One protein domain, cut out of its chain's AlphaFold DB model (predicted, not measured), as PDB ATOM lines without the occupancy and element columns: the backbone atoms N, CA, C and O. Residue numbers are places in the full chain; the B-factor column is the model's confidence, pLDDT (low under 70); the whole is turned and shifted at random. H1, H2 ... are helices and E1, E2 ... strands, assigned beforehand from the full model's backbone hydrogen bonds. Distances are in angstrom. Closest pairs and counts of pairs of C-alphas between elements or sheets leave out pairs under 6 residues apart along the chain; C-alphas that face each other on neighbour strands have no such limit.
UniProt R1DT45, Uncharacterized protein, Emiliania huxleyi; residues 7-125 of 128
ATOM      1  N   ALA A   7      39.502 122.534 185.162       95.12
ATOM      2  CA  ALA A   7      39.361 123.897 184.659       95.12
ATOM      3  C   ALA A   7      40.666 124.522 184.130       95.12
ATOM      4  O   ALA A   7      40.614 125.590 183.526       95.12
ATOM      5  N   LEU A   8      41.821 123.905 184.405       92.94
ATOM      6  CA  LEU A   8      43.146 124.386 184.006       92.94
ATOM      7  C   LEU A   8      43.843 123.454 183.007       92.94
ATOM      8  O   LEU A   8      44.968 123.742 182.609       92.94
ATOM      9  N   ASN A   9      43.196 122.357 182.608       94.31
ATOM     10  CA  ASN A   9      43.711 121.448 181.591       94.31
ATOM     11  C   ASN A   9      43.146 121.866 180.221       94.31
ATOM     12  O   ASN A   9      41.968 121.646 179.941       94.31
ATOM     13  N   LEU A  10      43.970 122.532 179.405       93.62
ATOM     14  CA  LEU A  10      43.551 123.073 178.107       93.62
ATOM     15  C   LEU A  10      43.166 121.965 177.124       93.62
ATOM     16  O   LEU A  10      42.106 122.071 176.512       93.62
ATOM     17  N   ASP A  11      43.938 120.880 177.063       95.75
ATOM     18  CA  ASP A  11      43.670 119.738 176.181       95.75
ATOM     19  C   ASP A  11      42.304 119.107 176.497       95.75
ATOM     20  O   ASP A  11      41.496 118.838 175.604       95.75
ATOM     21  N   LEU A  12      41.995 118.945 177.789       96.69
ATOM     22  CA  LEU A  12      40.688 118.484 178.251       96.69
ATOM     23  C   LEU A  12      39.578 119.452 177.830       96.69
ATOM     24  O   LEU A  12      38.535 119.016 177.341       96.69
ATOM     25  N   ILE A  13      39.763 120.757 178.043       96.38
ATOM     26  CA  ILE A  13      38.757 121.773 177.708       96.38
ATOM     27  C   ILE A  13      38.483 121.773 176.203       96.38
ATOM     28  O   ILE A  13      37.317 121.778 175.805       96.38
ATOM     29  N   GLU A  14      39.523 121.739 175.374       96.56
ATOM     30  CA  GLU A  14      39.407 121.706 173.917       96.56
ATOM     31  C   GLU A  14      38.706 120.436 173.439       96.56
ATOM     32  O   GLU A  14      37.743 120.519 172.670       96.56
ATOM     33  N   HIS A  15      39.101 119.272 173.962       97.12
ATOM     34  CA  HIS A  15      38.453 118.004 173.643       97.12
ATOM     35  C   HIS A  15      36.965 118.016 174.013       97.12
ATOM     36  O   HIS A  15      36.101 117.655 173.209       97.12
ATOM     37  N   MET A  16      36.642 118.455 175.230       97.56
ATOM     38  CA  MET A  16      35.265 118.480 175.713       97.56
ATOM     39  C   MET A  16      34.414 119.494 174.950       97.56
ATOM     40  O   MET A  16      33.262 119.201 174.636       97.56
ATOM     41  N   LYS A  17      34.984 120.643 174.572       96.62
ATOM     42  CA  LYS A  17      34.327 121.631 173.711       96.62
ATOM     43  C   LYS A  17      34.016 121.054 172.335       96.62
ATOM     44  O   LYS A  17      32.906 121.232 171.842       96.62
ATOM     45  N   ALA A  18      34.961 120.340 171.727       96.81
ATOM     46  CA  ALA A  18      34.759 119.711 170.425       96.81
ATOM     47  C   ALA A  18      33.675 118.619 170.471       96.81
ATOM     48  O   ALA A  18      32.848 118.538 169.567       96.81
ATOM     49  N   LYS A  19      33.650 117.808 171.536       97.25
ATOM     50  CA  LYS A  19      32.734 116.664 171.675       97.25
ATOM     51  C   LYS A  19      31.324 117.043 172.141       97.25
ATOM     52  O   LYS A  19      30.334 116.478 171.675       97.25
ATOM     53  N   PHE A  20      31.212 117.962 173.098       95.69
ATOM     54  CA  PHE A  20      29.938 118.301 173.744       95.69
ATOM     55  C   PHE A  20      29.359 119.637 173.284       95.69
ATOM     56  O   PHE A  20      28.181 119.898 173.549       95.69
ATOM     57  N   HIS A  21      30.133 120.433 172.546       92.50
ATOM     58  CA  HIS A  21      29.780 121.778 172.102       92.50
ATOM     59  C   HIS A  21      29.460 122.691 173.284       92.50
ATOM     60  O   HIS A  21      30.377 123.174 173.929       92.50
ATOM     61  N   ASN A  22      28.184 122.918 173.584       90.44
ATOM     62  CA  ASN A  22      27.742 123.764 174.690       90.44
ATOM     63  C   ASN A  22      26.808 123.019 175.661       90.44
ATOM     64  O   ASN A  22      25.907 123.599 176.259       90.44
ATOM     65  N   ARG A  23      26.974 121.701 175.775       92.12
ATOM     66  CA  ARG A  23      26.168 120.861 176.664       92.12
ATOM     67  C   ARG A  23      26.883 120.604 177.982       92.12
ATOM     68  O   ARG A  23      28.103 120.712 178.076       92.12
ATOM     69  N   GLU A  24      26.099 120.224 178.983       93.56
ATOM     70  CA  GLU A  24      26.635 119.653 180.211       93.56
ATOM     71  C   GLU A  24      27.437 118.372 179.922       93.56
ATOM     72  O   GLU A  24      27.168 117.640 178.966       93.56
ATOM     73  N   ILE A  25      28.449 118.131 180.754       96.88
ATOM     74  CA  ILE A  25      29.404 117.034 180.624       96.88
ATOM     75  C   ILE A  25      29.409 116.274 181.936       96.88
ATOM     76  O   ILE A  25      29.795 116.828 182.965       96.88
ATOM     77  N   ASP A  26      29.040 115.001 181.912       96.38
ATOM     78  CA  ASP A  26      29.094 114.159 183.102       96.38
ATOM     79  C   ASP A  26      30.539 113.902 183.549       96.38
ATOM     80  O   ASP A  26      31.449 113.728 182.737       96.38
ATOM     81  N   ALA A  27      30.760 113.800 184.862       96.19
ATOM     82  CA  ALA A  27      32.079 113.520 185.441       96.19
ATOM     83  C   ALA A  27      32.690 112.201 184.914       96.19
ATOM     84  O   ALA A  27      33.911 112.056 184.793       96.19
ATOM     85  N   GLY A  28      31.837 111.240 184.543       97.50
ATOM     86  CA  GLY A  28      32.258 109.992 183.911       97.50
ATOM     87  C   GLY A  28      32.954 110.202 182.564       97.50
ATOM     88  O   GLY A  28      33.886 109.467 182.254       97.50
ATOM     89  N   GLU A  29      32.573 111.219 181.790       98.25
ATOM     90  CA  GLU A  29      33.195 111.521 180.495       98.25
ATOM     91  C   GLU A  29      34.603 112.094 180.663       98.25
ATOM     92  O   GLU A  29      35.522 111.697 179.948       98.25
ATOM     93  N   VAL A  30      34.805 112.939 181.675       98.06
ATOM     94  CA  VAL A  30      36.141 113.424 182.053       98.06
ATOM     95  C   VAL A  30      37.014 112.281 182.560       98.06
ATOM     96  O   VAL A  30      38.157 112.143 182.135       98.06
ATOM     97  N   THR A  31      36.457 111.393 183.386       98.12
ATOM     98  CA  THR A  31      37.174 110.196 183.850       98.12
ATOM     99  C   THR A  31      37.591 109.305 182.676       98.12
ATOM    100  O   THR A  31      38.734 108.863 182.622       98.12
ATOM    101  N   LYS A  32      36.693 109.056 181.711       98.50
ATOM    102  CA  LYS A  32      37.014 108.290 180.495       98.50
ATOM    103  C   LYS A  32      38.134 108.950 179.693       98.50
ATOM    104  O   LYS A  32      39.018 108.243 179.223       98.50
ATOM    105  N   TRP A  33      38.118 110.276 179.566       98.31
ATOM    106  CA  TRP A  33      39.162 111.005 178.850       98.31
ATOM    107  C   TRP A  33      40.531 110.833 179.510       98.31
ATOM    108  O   TRP A  33      41.466 110.427 178.831       98.31
ATOM    109  N   PHE A  34      40.646 111.013 180.828       97.88
ATOM    110  CA  PHE A  34      41.917 110.792 181.534       97.88
ATOM    111  C   PHE A  34      42.418 109.347 181.443       97.88
ATOM    112  O   PHE A  34      43.619 109.112 181.388       97.88
ATOM    113  N   LYS A  35      41.513 108.363 181.387       98.00
ATOM    114  CA  LYS A  35      41.900 106.963 181.159       98.00
ATOM    115  C   LYS A  35      42.429 106.707 179.749       98.00
ATOM    116  O   LYS A  35      43.276 105.840 179.578       98.00
ATOM    117  N   ALA A  36      41.911 107.428 178.758       98.19
ATOM    118  CA  ALA A  36      42.357 107.338 177.371       98.19
ATOM    119  C   ALA A  36      43.626 108.162 177.084       98.19
ATOM    120  O   ALA A  36      44.266 107.921 176.069       98.19
ATOM    121  N   ASN A  37      43.978 109.102 177.968       97.31
ATOM    122  CA  ASN A  37      45.109 110.028 177.838       97.31
ATOM    123  C   ASN A  37      45.968 109.975 179.123       97.31
ATOM    124  O   ASN A  37      45.957 110.918 179.921       97.31
ATOM    125  N   PRO A  38      46.628 108.836 179.414       96.19
ATOM    126  CA  PRO A  38      47.329 108.605 180.679       96.19
ATOM    127  C   PRO A  38      48.486 109.579 180.948       96.19
ATOM    128  O   PRO A  38      48.793 109.836 182.111       96.19
ATOM    129  N   GLU A  39      49.095 110.154 179.912       95.19
ATOM    130  CA  GLU A  39      50.131 111.189 180.018       95.19
ATOM    131  C   GLU A  39      49.632 112.437 180.765       95.19
ATOM    132  O   GLU A  39      50.383 113.106 181.470       95.19
ATOM    133  N   GLN A  40      48.323 112.702 180.724       95.31
ATOM    134  CA  GLN A  40      47.690 113.813 181.441       95.31
ATOM    135  C   GLN A  40      47.625 113.586 182.961       95.31
ATOM    136  O   GLN A  40      47.266 114.496 183.712       95.31
ATOM    137  N   LEU A  41      47.949 112.378 183.436       95.25
ATOM    138  CA  LEU A  41      48.029 112.038 184.859       95.25
ATOM    139  C   LEU A  41      49.443 112.200 185.430       95.25
ATOM    140  O   LEU A  41      49.621 112.092 186.650       95.25
ATOM    141  N   GLU A  42      50.449 112.488 184.604       93.00
ATOM    142  CA  GLU A  42      51.826 112.668 185.057       93.00
ATOM    143  C   GLU A  42      51.943 113.788 186.104       93.00
ATOM    144  O   GLU A  42      51.323 114.849 186.022       93.00
ATOM    145  N   GLY A  43      52.697 113.527 187.177       89.88
ATOM    146  CA  GLY A  43      52.855 114.469 188.292       89.88
ATOM    147  C   GLY A  43      51.606 114.668 189.164       89.88
ATOM    148  O   GLY A  43      51.665 115.388 190.162       89.88
ATOM    149  N   THR A  44      50.479 114.018 188.848       91.88
ATOM    150  CA  THR A  44      49.272 114.065 189.687       91.88
ATOM    151  C   THR A  44      49.295 113.029 190.803       91.88
ATOM    152  O   THR A  44      48.561 113.199 191.773       91.88
ATOM    153  N   GLY A  45      50.099 111.967 190.692       93.25
ATOM    154  CA  GLY A  45      50.087 110.829 191.620       93.25
ATOM    155  C   GLY A  45      48.839 109.943 191.507       93.25
ATOM    156  O   GLY A  45      48.534 109.221 192.450       93.25
ATOM    157  N   LEU A  46      48.096 110.036 190.401       96.12
ATOM    158  CA  LEU A  46      46.960 109.172 190.073       96.12
ATOM    159  C   LEU A  46      47.355 108.199 188.957       96.12
ATOM    160  O   LEU A  46      48.181 108.525 188.109       96.12
ATOM    161  N   THR A  47      46.737 107.020 188.943       96.81
ATOM    162  CA  THR A  47      46.877 106.033 187.861       96.81
ATOM    163  C   THR A  47      45.579 105.931 187.062       96.81
ATOM    164  O   THR A  47      44.518 106.344 187.532       96.81
ATOM    165  N   VAL A  48      45.633 105.331 185.870       97.44
ATOM    166  CA  VAL A  48      44.442 105.040 185.043       97.44
ATOM    167  C   VAL A  48      43.398 104.221 185.814       97.44
ATOM    168  O   VAL A  48      42.191 104.431 185.665       97.44
ATOM    169  N   ASP A  49      43.853 103.317 186.679       97.56
ATOM    170  CA  ASP A  49      42.972 102.456 187.463       97.56
ATOM    171  C   ASP A  49      42.369 103.151 188.681       97.56
ATOM    172  O   ASP A  49      41.305 102.738 189.143       97.56
ATOM    173  N   ASP A  50      42.992 104.216 189.185       97.19
ATOM    174  CA  ASP A  50      42.552 104.923 190.389       97.19
ATOM    175  C   ASP A  50      41.926 106.297 190.106       97.19
ATOM    176  O   ASP A  50      41.227 106.847 190.955       97.19
ATOM    177  N   VAL A  51      42.106 106.859 188.910       97.88
ATOM    178  CA  VAL A  51      41.550 108.175 188.584       97.88
ATOM    179  C   VAL A  51      40.019 108.162 188.609       97.88
ATOM    180  O   VAL A  51      39.347 107.285 188.054       97.88
ATOM    181  N   SER A  52      39.464 109.182 189.255       97.75
ATOM    182  CA  SER A  52      38.042 109.474 189.320       97.75
ATOM    183  C   SER A  52      37.821 110.983 189.282       97.75
ATOM    184  O   SER A  52      38.634 111.751 189.800       97.75
ATOM    185  N   THR A  53      36.726 111.418 188.664       97.44
ATOM    186  CA  THR A  53      36.356 112.836 188.594       97.44
ATOM    187  C   THR A  53      35.263 113.137 189.606       97.44
ATOM    188  O   THR A  53      34.237 112.459 189.643       97.44
ATOM    189  N   ASP A  54      35.479 114.174 190.403       96.56
ATOM    190  CA  ASP A  54      34.561 114.647 191.429       96.56
ATOM    191  C   ASP A  54      34.045 116.052 191.096       96.56
ATOM    192  O   ASP A  54      34.761 116.887 190.529       96.56
ATOM    193  N   HIS A  55      32.798 116.314 191.482       96.31
ATOM    194  CA  HIS A  55      32.226 117.654 191.509       96.31
ATOM    195  C   HIS A  55      32.801 118.441 192.675       96.31
ATOM    196  O   HIS A  55      32.522 118.118 193.829       96.31
ATOM    197  N   ILE A  56      33.498 119.541 192.387       95.94
ATOM    198  CA  ILE A  56      33.984 120.443 193.434       95.94
ATOM    199  C   ILE A  56      32.781 120.947 194.238       95.94
ATOM    200  O   ILE A  56      32.656 120.634 195.421       95.94
ATOM    201  N   LEU A  57      31.863 121.665 193.585       95.25
ATOM    202  CA  LEU A  57      30.584 122.058 194.169       95.25
ATOM    203  C   LEU A  57      29.502 121.034 193.823       95.25
ATOM    204  O   LEU A  57      29.315 120.734 192.638       95.25
ATOM    205  N   PRO A  58      28.720 120.560 194.806       93.69
ATOM    206  CA  PRO A  58      27.531 119.778 194.515       93.69
ATOM    207  C   PRO A  58      26.440 120.644 193.872       93.69
ATOM    208  O   PRO A  58      26.403 121.867 194.037       93.69
ATOM    209  N   ARG A  59      25.486 119.987 193.203       90.75
ATOM    210  CA  ARG A  59      24.300 120.624 192.602       90.75
ATOM    211  C   ARG A  59      23.511 121.477 193.599       90.75
ATOM    212  O   ARG A  59      23.091 122.576 193.256       90.75
ATOM    213  N   SER A  60      23.378 121.018 194.847       89.50
ATOM    214  CA  SER A  60      22.701 121.753 195.928       89.50
ATOM    215  C   SER A  60      23.367 123.087 196.287       89.50
ATOM    216  O   SER A  60      22.716 123.958 196.852       89.50
ATOM    217  N   ALA A  61      24.642 123.268 195.935       89.81
ATOM    218  CA  ALA A  61      25.393 124.509 196.104       89.81
ATOM    219  C   ALA A  61      25.560 125.290 194.782       89.81
ATOM    220  O   ALA A  61      26.407 126.177 194.696       89.81
ATOM    221  N   GLY A  62      24.786 124.949 193.743       90.44
ATOM    222  CA  GLY A  62      24.840 125.588 192.426       90.44
ATOM    223  C   GLY A  62      25.921 125.043 191.487       90.44
ATOM    224  O   GLY A  62      26.156 125.626 190.433       90.44
ATOM    225  N   GLY A  63      26.590 123.939 191.836       92.88
ATOM    226  CA  GLY A  63      27.579 123.315 190.957       92.88
ATOM    227  C   GLY A  63      26.948 122.739 189.686       92.88
ATOM    228  O   GLY A  63      25.928 122.060 189.759       92.88
ATOM    229  N   ALA A  64      27.558 122.977 188.522       93.00
ATOM    230  CA  ALA A  64      27.093 122.445 187.236       93.00
ATOM    231  C   ALA A  64      27.892 121.213 186.770       93.00
ATOM    232  O   ALA A  64      29.026 121.003 187.213       93.00
ATOM    233  N   HIS A  65      27.308 120.397 185.880       95.44
ATOM    234  CA  HIS A  65      28.005 119.281 185.222       95.44
ATOM    235  C   HIS A  65      28.916 119.824 184.117       95.44
ATOM    236  O   HIS A  65      28.519 119.919 182.957       95.44
ATOM    237  N   HIS A  66      30.130 120.241 184.472       96.75
ATOM    238  CA  HIS A  66      31.069 120.793 183.501       96.75
ATOM    239  C   HIS A  66      32.513 120.736 184.000       96.75
ATOM    240  O   HIS A  66      32.762 120.803 185.203       96.75
ATOM    241  N   VAL A  67      33.478 120.745 183.073       96.88
ATOM    242  CA  VAL A  67      34.924 120.717 183.382       96.88
ATOM    243  C   VAL A  67      35.395 121.846 184.302       96.88
ATOM    244  O   VAL A  67      36.378 121.688 185.020       96.88
ATOM    245  N   PHE A  68      34.659 122.957 184.355       96.62
ATOM    246  CA  PHE A  68      34.959 124.090 185.233       96.62
ATOM    247  C   PHE A  68      34.528 123.886 186.695       96.62
ATOM    248  O   PHE A  68      34.864 124.701 187.549       96.62
ATOM    249  N   ASN A  69      33.834 122.785 186.995       97.19
ATOM    250  CA  ASN A  69      33.439 122.363 188.337       97.19
ATOM    251  C   ASN A  69      34.009 120.976 188.701       97.19
ATOM    252  O   ASN A  69      33.510 120.317 189.612       97.19
ATOM    253  N   TYR A  70      35.040 120.511 187.987       97.50
ATOM    254  CA  TYR A  70      35.604 119.176 188.172       97.50
ATOM    255  C   TYR A  70      37.034 119.177 188.702       97.50
ATOM    256  O   TYR A  70      37.856 120.039 188.374       97.50
ATOM    257  N   TYR A  71      37.318 118.161 189.513       96.75
ATOM    258  CA  TYR A  71      38.631 117.866 190.068       96.75
ATOM    259  C   TYR A  71      38.906 116.366 189.951       96.75
ATOM    260  O   TYR A  71      38.043 115.556 190.297       96.75
ATOM    261  N   ILE A  72      40.097 115.984 189.485       97.38
ATOM    262  CA  ILE A  72      40.503 114.574 189.472       97.38
ATOM    263  C   ILE A  72      41.151 114.176 190.795       97.38
ATOM    264  O   ILE A  72      41.993 114.877 191.356       97.38
ATOM    265  N   MET A  73      40.759 113.019 191.308       96.19
ATOM    266  CA  MET A  73      41.269 112.453 192.552       96.19
ATOM    267  C   MET A  73      41.229 110.926 192.498       96.19
ATOM    268  O   MET A  73      40.716 110.348 191.541       96.19
ATOM    269  N   SER A  74      41.773 110.271 193.524       96.94
ATOM    270  CA  SER A  74      41.650 108.820 193.658       96.94
ATOM    271  C   SER A  74      40.189 108.422 193.853       96.94
ATOM    272  O   SER A  74      39.390 109.181 194.421       96.94
ATOM    273  N   LYS A  75      39.836 107.198 193.456       97.12
ATOM    274  CA  LYS A  75      38.505 106.630 193.715       97.12
ATOM    275  C   LYS A  75      38.174 106.661 195.204       97.12
ATOM    276  O   LYS A  75      37.061 107.026 195.567       97.12
ATOM    277  N   SER A  76      39.152 106.351 196.056       96.44
ATOM    278  CA  SER A  76      38.996 106.362 197.514       96.44
ATOM    279  C   SER A  76      38.600 107.736 198.061       96.44
ATOM    280  O   SER A  76      37.661 107.829 198.851       96.44
ATOM    281  N   HIS A  77      39.252 108.813 197.610       95.69
ATOM    282  CA  HIS A  77      38.903 110.170 198.029       95.69
ATOM    283  C   HIS A  77      37.541 110.595 197.483       95.69
ATOM    284  O   HIS A  77      36.762 111.193 198.223       95.69
ATOM    285  N   ASN A  78      37.220 110.249 196.232       95.75
ATOM    286  CA  ASN A  78      35.912 110.567 195.662       95.75
ATOM    287  C   ASN A  78      34.786 109.864 196.447       95.75
ATOM    288  O   ASN A  78      33.820 110.495 196.864       95.75
ATOM    289  N   SER A  79      34.954 108.577 196.773       94.38
ATOM    290  CA  SER A  79      34.010 107.831 197.617       94.38
ATOM    291  C   SER A  79      33.906 108.367 199.047       94.38
ATOM    292  O   SER A  79      32.840 108.256 199.652       94.38
ATOM    293  N   HIS A  80      34.983 108.937 199.591       93.69
ATOM    294  CA  HIS A  80      34.985 109.562 200.912       93.69
ATOM    295  C   HIS A  80      34.234 110.901 200.919       93.69
ATOM    296  O   HIS A  80      33.404 111.143 201.795       93.69
ATOM    297  N   PHE A  81      34.507 111.778 199.949       92.25
ATOM    298  CA  PHE A  81      33.890 113.102 199.898       92.25
ATOM    299  C   PHE A  81      32.454 113.072 199.379       92.25
ATOM    300  O   PHE A  81      31.613 113.804 199.907       92.25
ATOM    301  N   GLN A  82      32.161 112.233 198.384       88.50
ATOM    302  CA  GLN A  82      30.862 112.164 197.714       88.50
ATOM    303  C   GLN A  82      30.374 113.574 197.312       88.50
ATOM    304  O   GLN A  82      31.154 114.471 196.980       88.50
ATOM    305  N   ASN A  83      29.070 113.818 197.434       85.25
ATOM    306  CA  ASN A  83      28.447 115.114 197.175       85.25
ATOM    307  C   ASN A  83      28.568 116.107 198.350       85.25
ATOM    308  O   ASN A  83      27.866 117.119 198.370       85.25
ATOM    309  N   ASN A  84      29.422 115.849 199.346       89.06
ATOM    310  CA  ASN A  84      29.488 116.686 200.541       89.06
ATOM    311  C   ASN A  84      30.327 117.947 200.309       89.06
ATOM    312  O   ASN A  84      31.501 117.874 199.956       89.06
ATOM    313  N   TRP A  85      29.771 119.120 200.609       90.62
ATOM    314  CA  TRP A  85      30.496 120.393 200.538       90.62
ATOM    315  C   TRP A  85      31.101 120.794 201.891       90.62
ATOM    316  O   TRP A  85      30.638 121.713 202.565       90.62
ATOM    317  N   THR A  86      32.133 120.067 202.325       92.44
ATOM    318  CA  THR A  86      32.743 120.237 203.657       92.44
ATOM    319  C   THR A  86      33.973 121.150 203.651       92.44
ATOM    320  O   THR A  86      34.541 121.486 202.610       92.44
ATOM    321  N   ALA A  87      34.428 121.570 204.839       93.56
ATOM    322  CA  ALA A  87      35.722 122.246 204.986       93.56
ATOM    323  C   ALA A  87      36.892 121.364 204.509       93.56
ATOM    324  O   ALA A  87      37.780 121.865 203.823       93.56
ATOM    325  N   ALA A  88      36.848 120.056 204.786       93.56
ATOM    326  CA  ALA A  88      37.871 119.105 204.357       93.56
ATOM    327  C   ALA A  88      37.951 118.981 202.826       93.56
ATOM    328  O   ALA A  88      39.039 119.083 202.270       93.56
ATOM    329  N   LYS A  89      36.808 118.862 202.130       93.00
ATOM    330  CA  LYS A  89      36.772 118.817 200.656       93.00
ATOM    331  C   LYS A  89      37.330 120.102 200.040       93.00
ATOM    332  O   LYS A  89      38.149 120.057 199.126       93.00
ATOM    333  N   ARG A  90      36.943 121.259 200.588       93.69
ATOM    334  CA  ARG A  90      37.456 122.574 200.166       93.69
ATOM    335  C   ARG A  90      38.965 122.700 200.365       93.69
ATOM    336  O   ARG A  90      39.649 123.213 199.484       93.69
ATOM    337  N   ALA A  91      39.481 122.228 201.499       93.12
ATOM    338  CA  ALA A  91      40.914 122.208 201.773       93.12
ATOM    339  C   ALA A  91      41.659 121.273 200.808       93.12
ATOM    340  O   ALA A  91      42.700 121.657 200.284       93.12
ATOM    341  N   TYR A  92      41.090 120.097 200.524       92.94
ATOM    342  CA  TYR A  92      41.652 119.112 199.601       92.94
ATOM    343  C   TYR A  92      41.746 119.638 198.159       92.94
ATOM    344  O   TYR A  92      42.802 119.559 197.537       92.94
ATOM    345  N   VAL A  93      40.662 120.225 197.638       93.00
ATOM    346  CA  VAL A  93      40.638 120.849 196.300       93.00
ATOM    347  C   VAL A  93      41.546 122.085 196.243       93.00
ATOM    348  O   VAL A  93      42.172 122.368 195.220       93.00
ATOM    349  N   GLY A  94      41.631 122.818 197.354       92.56
ATOM    350  CA  GLY A  94      42.407 124.041 197.494       92.56
ATOM    351  C   GLY A  94      41.619 125.300 197.123       92.56
ATOM    352  O   GLY A  94      40.715 125.284 196.284       92.56
ATOM    353  N   LYS A  95      42.002 126.429 197.740       91.62
ATOM    354  CA  LYS A  95      41.318 127.734 197.618       91.62
ATOM    355  C   LYS A  95      41.043 128.134 196.164       91.62
ATOM    356  O   LYS A  95      39.953 128.596 195.846       91.62
ATOM    357  N   GLN A  96      42.025 127.933 195.288       90.69
ATOM    358  CA  GLN A  96      41.924 128.295 193.875       90.69
ATOM    359  C   GLN A  96      40.847 127.488 193.142       90.69
ATOM    360  O   GLN A  96      40.037 128.064 192.419       90.69
ATOM    361  N   GLY A  97      40.805 126.170 193.353       92.94
ATOM    362  CA  GLY A  97      39.797 125.311 192.737       92.94
ATOM    363  C   GLY A  97      38.386 125.648 193.198       92.94
ATOM    364  O   GLY A  97      37.474 125.756 192.383       92.94
ATOM    365  N   VAL A  98      38.237 125.918 194.497       94.44
ATOM    366  CA  VAL A  98      36.975 126.384 195.078       94.44
ATOM    367  C   VAL A  98      36.532 127.708 194.445       94.44
ATOM    368  O   VAL A  98      35.384 127.816 194.021       94.44
ATOM    369  N   LYS A  99      37.434 128.691 194.320       94.06
ATOM    370  CA  LYS A  99      37.133 130.008 193.735       94.06
ATOM    371  C   LYS A  99      36.679 129.900 192.275       94.06
ATOM    372  O   LYS A  99      35.699 130.538 191.902       94.06
ATOM    373  N   ILE A 100      37.352 129.076 191.468       95.00
ATOM    374  CA  ILE A 100      36.972 128.833 190.066       95.00
ATOM    375  C   ILE A 100      35.586 128.187 189.991       95.00
ATOM    376  O   ILE A 100      34.728 128.685 189.265       95.00
ATOM    377  N   ALA A 101      35.349 127.125 190.765       95.50
ATOM    378  CA  ALA A 101      34.074 126.414 190.757       95.50
ATOM    379  C   ALA A 101      32.909 127.322 191.188       95.50
ATOM    380  O   ALA A 101      31.858 127.334 190.550       95.50
ATOM    381  N   GLN A 102      33.107 128.133 192.234       95.44
ATOM    382  CA  GLN A 102      32.110 129.104 192.702       95.44
ATOM    383  C   GLN A 102      31.856 130.201 191.670       95.44
ATOM    384  O   GLN A 102      30.703 130.534 191.401       95.44
ATOM    385  N   GLY A 103      32.916 130.733 191.060       94.69
ATOM    386  CA  GLY A 103      32.807 131.703 189.976       94.69
ATOM    387  C   GLY A 103      32.030 131.156 188.782       94.69
ATOM    388  O   GLY A 103      31.192 131.850 188.211       94.69
ATOM    389  N   PHE A 104      32.260 129.890 188.439       95.31
ATOM    390  CA  PHE A 104      31.530 129.211 187.378       95.31
ATOM    391  C   PHE A 104      30.054 128.993 187.731       95.31
ATOM    392  O   PHE A 104      29.190 129.277 186.908       95.31
ATOM    393  N   ALA A 105      29.743 128.577 188.960       94.69
ATOM    394  CA  ALA A 105      28.363 128.438 189.430       94.69
ATOM    395  C   ALA A 105      27.588 129.768 189.353       94.69
ATOM    396  O   ALA A 105      26.459 129.809 188.864       94.69
ATOM    397  N   VAL A 106      28.215 130.871 189.782       93.38
ATOM    398  CA  VAL A 106      27.657 132.228 189.660       93.38
ATOM    399  C   VAL A 106      27.441 132.600 188.193       93.38
ATOM    400  O   VAL A 106      26.351 133.027 187.826       93.38
ATOM    401  N   TRP A 107      28.437 132.366 187.336       92.38
ATOM    402  CA  TRP A 107      28.332 132.627 185.901       92.38
ATOM    403  C   TRP A 107      27.167 131.876 185.243       92.38
ATOM    404  O   TRP A 107      26.432 132.468 184.458       92.38
ATOM    405  N   CYS A 108      26.979 130.594 185.566       91.81
ATOM    406  CA  CYS A 108      25.865 129.800 185.050       91.81
ATOM    407  C   CYS A 108      24.507 130.331 185.519       91.81
ATOM    408  O   CYS A 108      23.563 130.343 184.739       91.81
ATOM    409  N   ARG A 109      24.404 130.784 186.773       90.62
ATOM    410  CA  ARG A 109      23.161 131.342 187.322       90.62
ATOM    411  C   ARG A 109      22.793 132.682 186.679       90.62
ATOM    412  O   ARG A 109      21.621 132.935 186.433       90.62
ATOM    413  N   ASP A 110      23.779 133.535 186.425       89.25
ATOM    414  CA  ASP A 110      23.549 134.914 185.985       89.25
ATOM    415  C   ASP A 110      23.303 135.030 184.460       89.25
ATOM    416  O   ASP A 110      23.078 136.126 183.941       89.25
ATOM    417  N   LYS A 111      23.352 133.918 183.710       83.12
ATOM    418  CA  LYS A 111      23.186 133.882 182.248       83.12
ATOM    419  C   LYS A 111      21.916 133.125 181.857       83.12
ATOM    420  O   LYS A 111      21.739 131.973 182.225       83.12
ATOM    421  N   SER A 112      21.063 133.759 181.048       73.25
ATOM    422  CA  SER A 112      19.828 133.155 180.521       73.25
ATOM    423  C   SER A 112      20.071 132.151 179.388       73.25
ATOM    424  O   SER A 112      19.302 131.210 179.236       73.25
ATOM    425  N   ASP A 113      21.140 132.345 178.609       83.12
ATOM    426  CA  ASP A 113      21.659 131.380 177.633       83.12
ATOM    427  C   ASP A 113      23.122 131.079 177.977       83.12
ATOM    428  O   ASP A 113      24.038 131.865 177.701       83.12
ATOM    429  N   VAL A 114      23.337 129.984 178.704       83.94
ATOM    430  CA  VAL A 114      24.653 129.645 179.246       83.94
ATOM    431  C   VAL A 114      25.523 129.078 178.134       83.94
ATOM    432  O   VAL A 114      25.426 127.907 177.785       83.94
ATOM    433  N   GLN A 115      26.441 129.895 177.628       90.94
ATOM    434  CA  GLN A 115      27.551 129.438 176.796       90.94
ATOM    435  C   GLN A 115      28.712 129.015 177.711       90.94
ATOM    436  O   GLN A 115      29.562 129.838 178.065       90.94
ATOM    437  N   TYR A 116      28.718 127.757 178.167       89.94
ATOM    438  CA  TYR A 116      29.614 127.249 179.211       89.94
ATOM    439  C   TYR A 116      31.088 127.535 178.909       89.94
ATOM    440  O   TYR A 116      31.795 128.069 179.763       89.94
ATOM    441  N   PHE A 117      31.544 127.269 177.682       93.12
ATOM    442  CA  PHE A 117      32.938 127.470 177.262       93.12
ATOM    443  C   PHE A 117      33.354 128.937 177.075       93.12
ATOM    444  O   PHE A 117      34.526 129.202 176.812       93.12
ATOM    445  N   ASN A 118      32.438 129.898 177.249       92.44
ATOM    446  CA  ASN A 118      32.788 131.319 177.329       92.44
ATOM    447  C   ASN A 118      33.250 131.728 178.735       92.44
ATOM    448  O   ASN A 118      33.758 132.838 178.916       92.44
ATOM    449  N   PHE A 119      33.089 130.853 179.732       92.31
ATOM    450  CA  PHE A 119      33.651 131.061 181.058       92.31
ATOM    451  C   PHE A 119      35.184 131.091 180.998       92.31
ATOM    452  O   PHE A 119      35.820 130.214 180.418       92.31
ATOM    453  N   ARG A 120      35.789 132.105 181.628       90.81
ATOM    454  CA  ARG A 120      37.246 132.297 181.662       90.81
ATOM    455  C   ARG A 120      37.784 131.990 183.066       90.81
ATOM    456  O   ARG A 120      37.792 132.896 183.903       90.81
ATOM    457  N   PRO A 121      38.272 130.763 183.346       87.69
ATOM    458  CA  PRO A 121      38.792 130.399 184.670       87.69
ATOM    459  C   PRO A 121      40.006 131.244 185.080       87.69
ATOM    460  O   PRO A 121      40.220 131.474 186.269       87.69
ATOM    461  N   ALA A 122      40.753 131.778 184.105       86.06
ATOM    462  CA  ALA A 122      41.866 132.702 184.319       86.06
ATOM    463  C   ALA A 122      41.482 133.941 185.149       86.06
ATOM    464  O   ALA A 122      42.290 134.387 185.949       86.06
ATOM    465  N   ASN A 123      40.242 134.437 185.049       85.88
ATOM    466  CA  ASN A 123      39.774 135.594 185.830       85.88
ATOM    467  C   ASN A 123      39.686 135.306 187.341       85.88
ATOM    468  O   ASN A 123      39.556 136.218 188.153       85.88
ATOM    469  N   TYR A 124      39.718 134.028 187.713       85.38
ATOM    470  CA  TYR A 124      39.665 133.552 189.092       85.38
ATOM    471  C   TYR A 124      41.034 133.049 189.564       85.38
ATOM    472  O   TYR A 124      41.185 132.646 190.719       85.38
ATOM    473  N   MET A 125      42.034 133.103 188.680       75.75
ATOM    474  CA  MET A 125      43.441 132.935 188.997       75.75
ATOM    475  C   MET A 125      44.012 134.336 189.260       75.75
ATOM    476  O   MET A 125      43.813 135.213 188.433       75.75
TER     477      MET A 125
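This is residues 7 to 125 of the 128 residues of an uncharacterized protein of Emiliania huxleyi (UniProt R1DT45). A short two-stranded hairpin, E1 and E2, lies near the middle of a rounded body, with helices and loops placed round it. H2 packs mainly on E1 from one side and H4 from the other, while the long helix H6 passes by the end where E2 begins; few helices meet one another closely, though H7 packs on H6. The printed part has 119 residues, with seven named helices and two named strands in the order H1 H2 H3 E1 E2 H4 H5 H6 H7; the sheet has the order E1 - E2 and is antiparallel. The class is mostly helix, with 58 residues in helices and 10 in strands of the 68 in named elements. The whole is compact, with a radius of gyration of the C-alphas of 13.5 A, and the C-alphas span 39 by 34 by 23 A.

The strand E1 is residues 51 to 55, 13.6 A from first to last C-alpha, with C-alpha 51 at (41.550, 108.175, 188.584). E2 is residues 70 to 74, 13.2 A long. H4, residues 75 to 81, follows with no residue between and measures 10.1 A. H2 is residues 27 to 36, 14.5 A long, and H3 is residues 38 to 41, 5.5 A long. H1 is residues 10 to 20, 15.1 A long, and begins at C-alpha 10 at (43.551, 123.073, 178.107). H5 is residues 87 to 93, 10.1 A long. H6, residues 95 to 109, is the longest helix at 21.2 A. H7 is residues 121 to 124, 5.5 A long, and ends at C-alpha 124 at (39.665, 133.552, 189.092).

E1 and E2 form a hairpin and are antiparallel, with 140 degrees between their directions. C-alphas 53 and 72 face each other at 4.6 A; N 52 and O 73 are within hydrogen-bond range at 2.9 A, and so are N 71 and O 54 at 3.0 A. H2 has 11 pairs of C-alphas within 8 A of E1, the closest those of Ala 27 and Thr 53, 5.4 A apart. H4 has 5 such pairs with E1, the closest those of Ser 52 and Lys 75, 5.3 A apart. H2 and H4 are apart. The closest C-alphas of E2 and H6 are those of Tyr 70 and Ala 101, 7.8 A apart. H1 and H2 are close but not clearly touching, with the C-alphas of Leu 12 and Trp 33 closest at 7.7 A; they run opposite ways at a steep tilt of 61 degrees. H2 and H3 are also close but not clearly touching, with the C-alphas of Phe 34 and Gln 40 closest at 6.5 A. H4 and H5 are close but not clearly touching, the C-alphas of Phe 81 and Lys 89 being closest at 6.4 A; they run opposite ways at a shallow tilt of 33 degrees, only just short of steep. H5 and H6 are close but not clearly touching, with the C-alphas of Arg 90 and Val 98 closest at 6.4 A, and stand about perpendicular at 85 degrees. H6 and H7 touch, with the C-alphas of Ile 100 and Tyr 124 closest at 5.5 A. In H1, H2, H4, H5 and H6 every O i to N i+4 pair is within hydrogen-bond range; H3 and H7 are too short for such a pair, and each has its 1 O i to N i+3 pair within range.

The two C-alphas farthest apart are those of Gly 45 and Ser 112, at 39.2 A. The links E1 to E2, residues 56 to 69, and H6 to H7, 11 residues, are long. The printed part has no cut, its mean pLDDT is 93.6, and no printed residue is under 70.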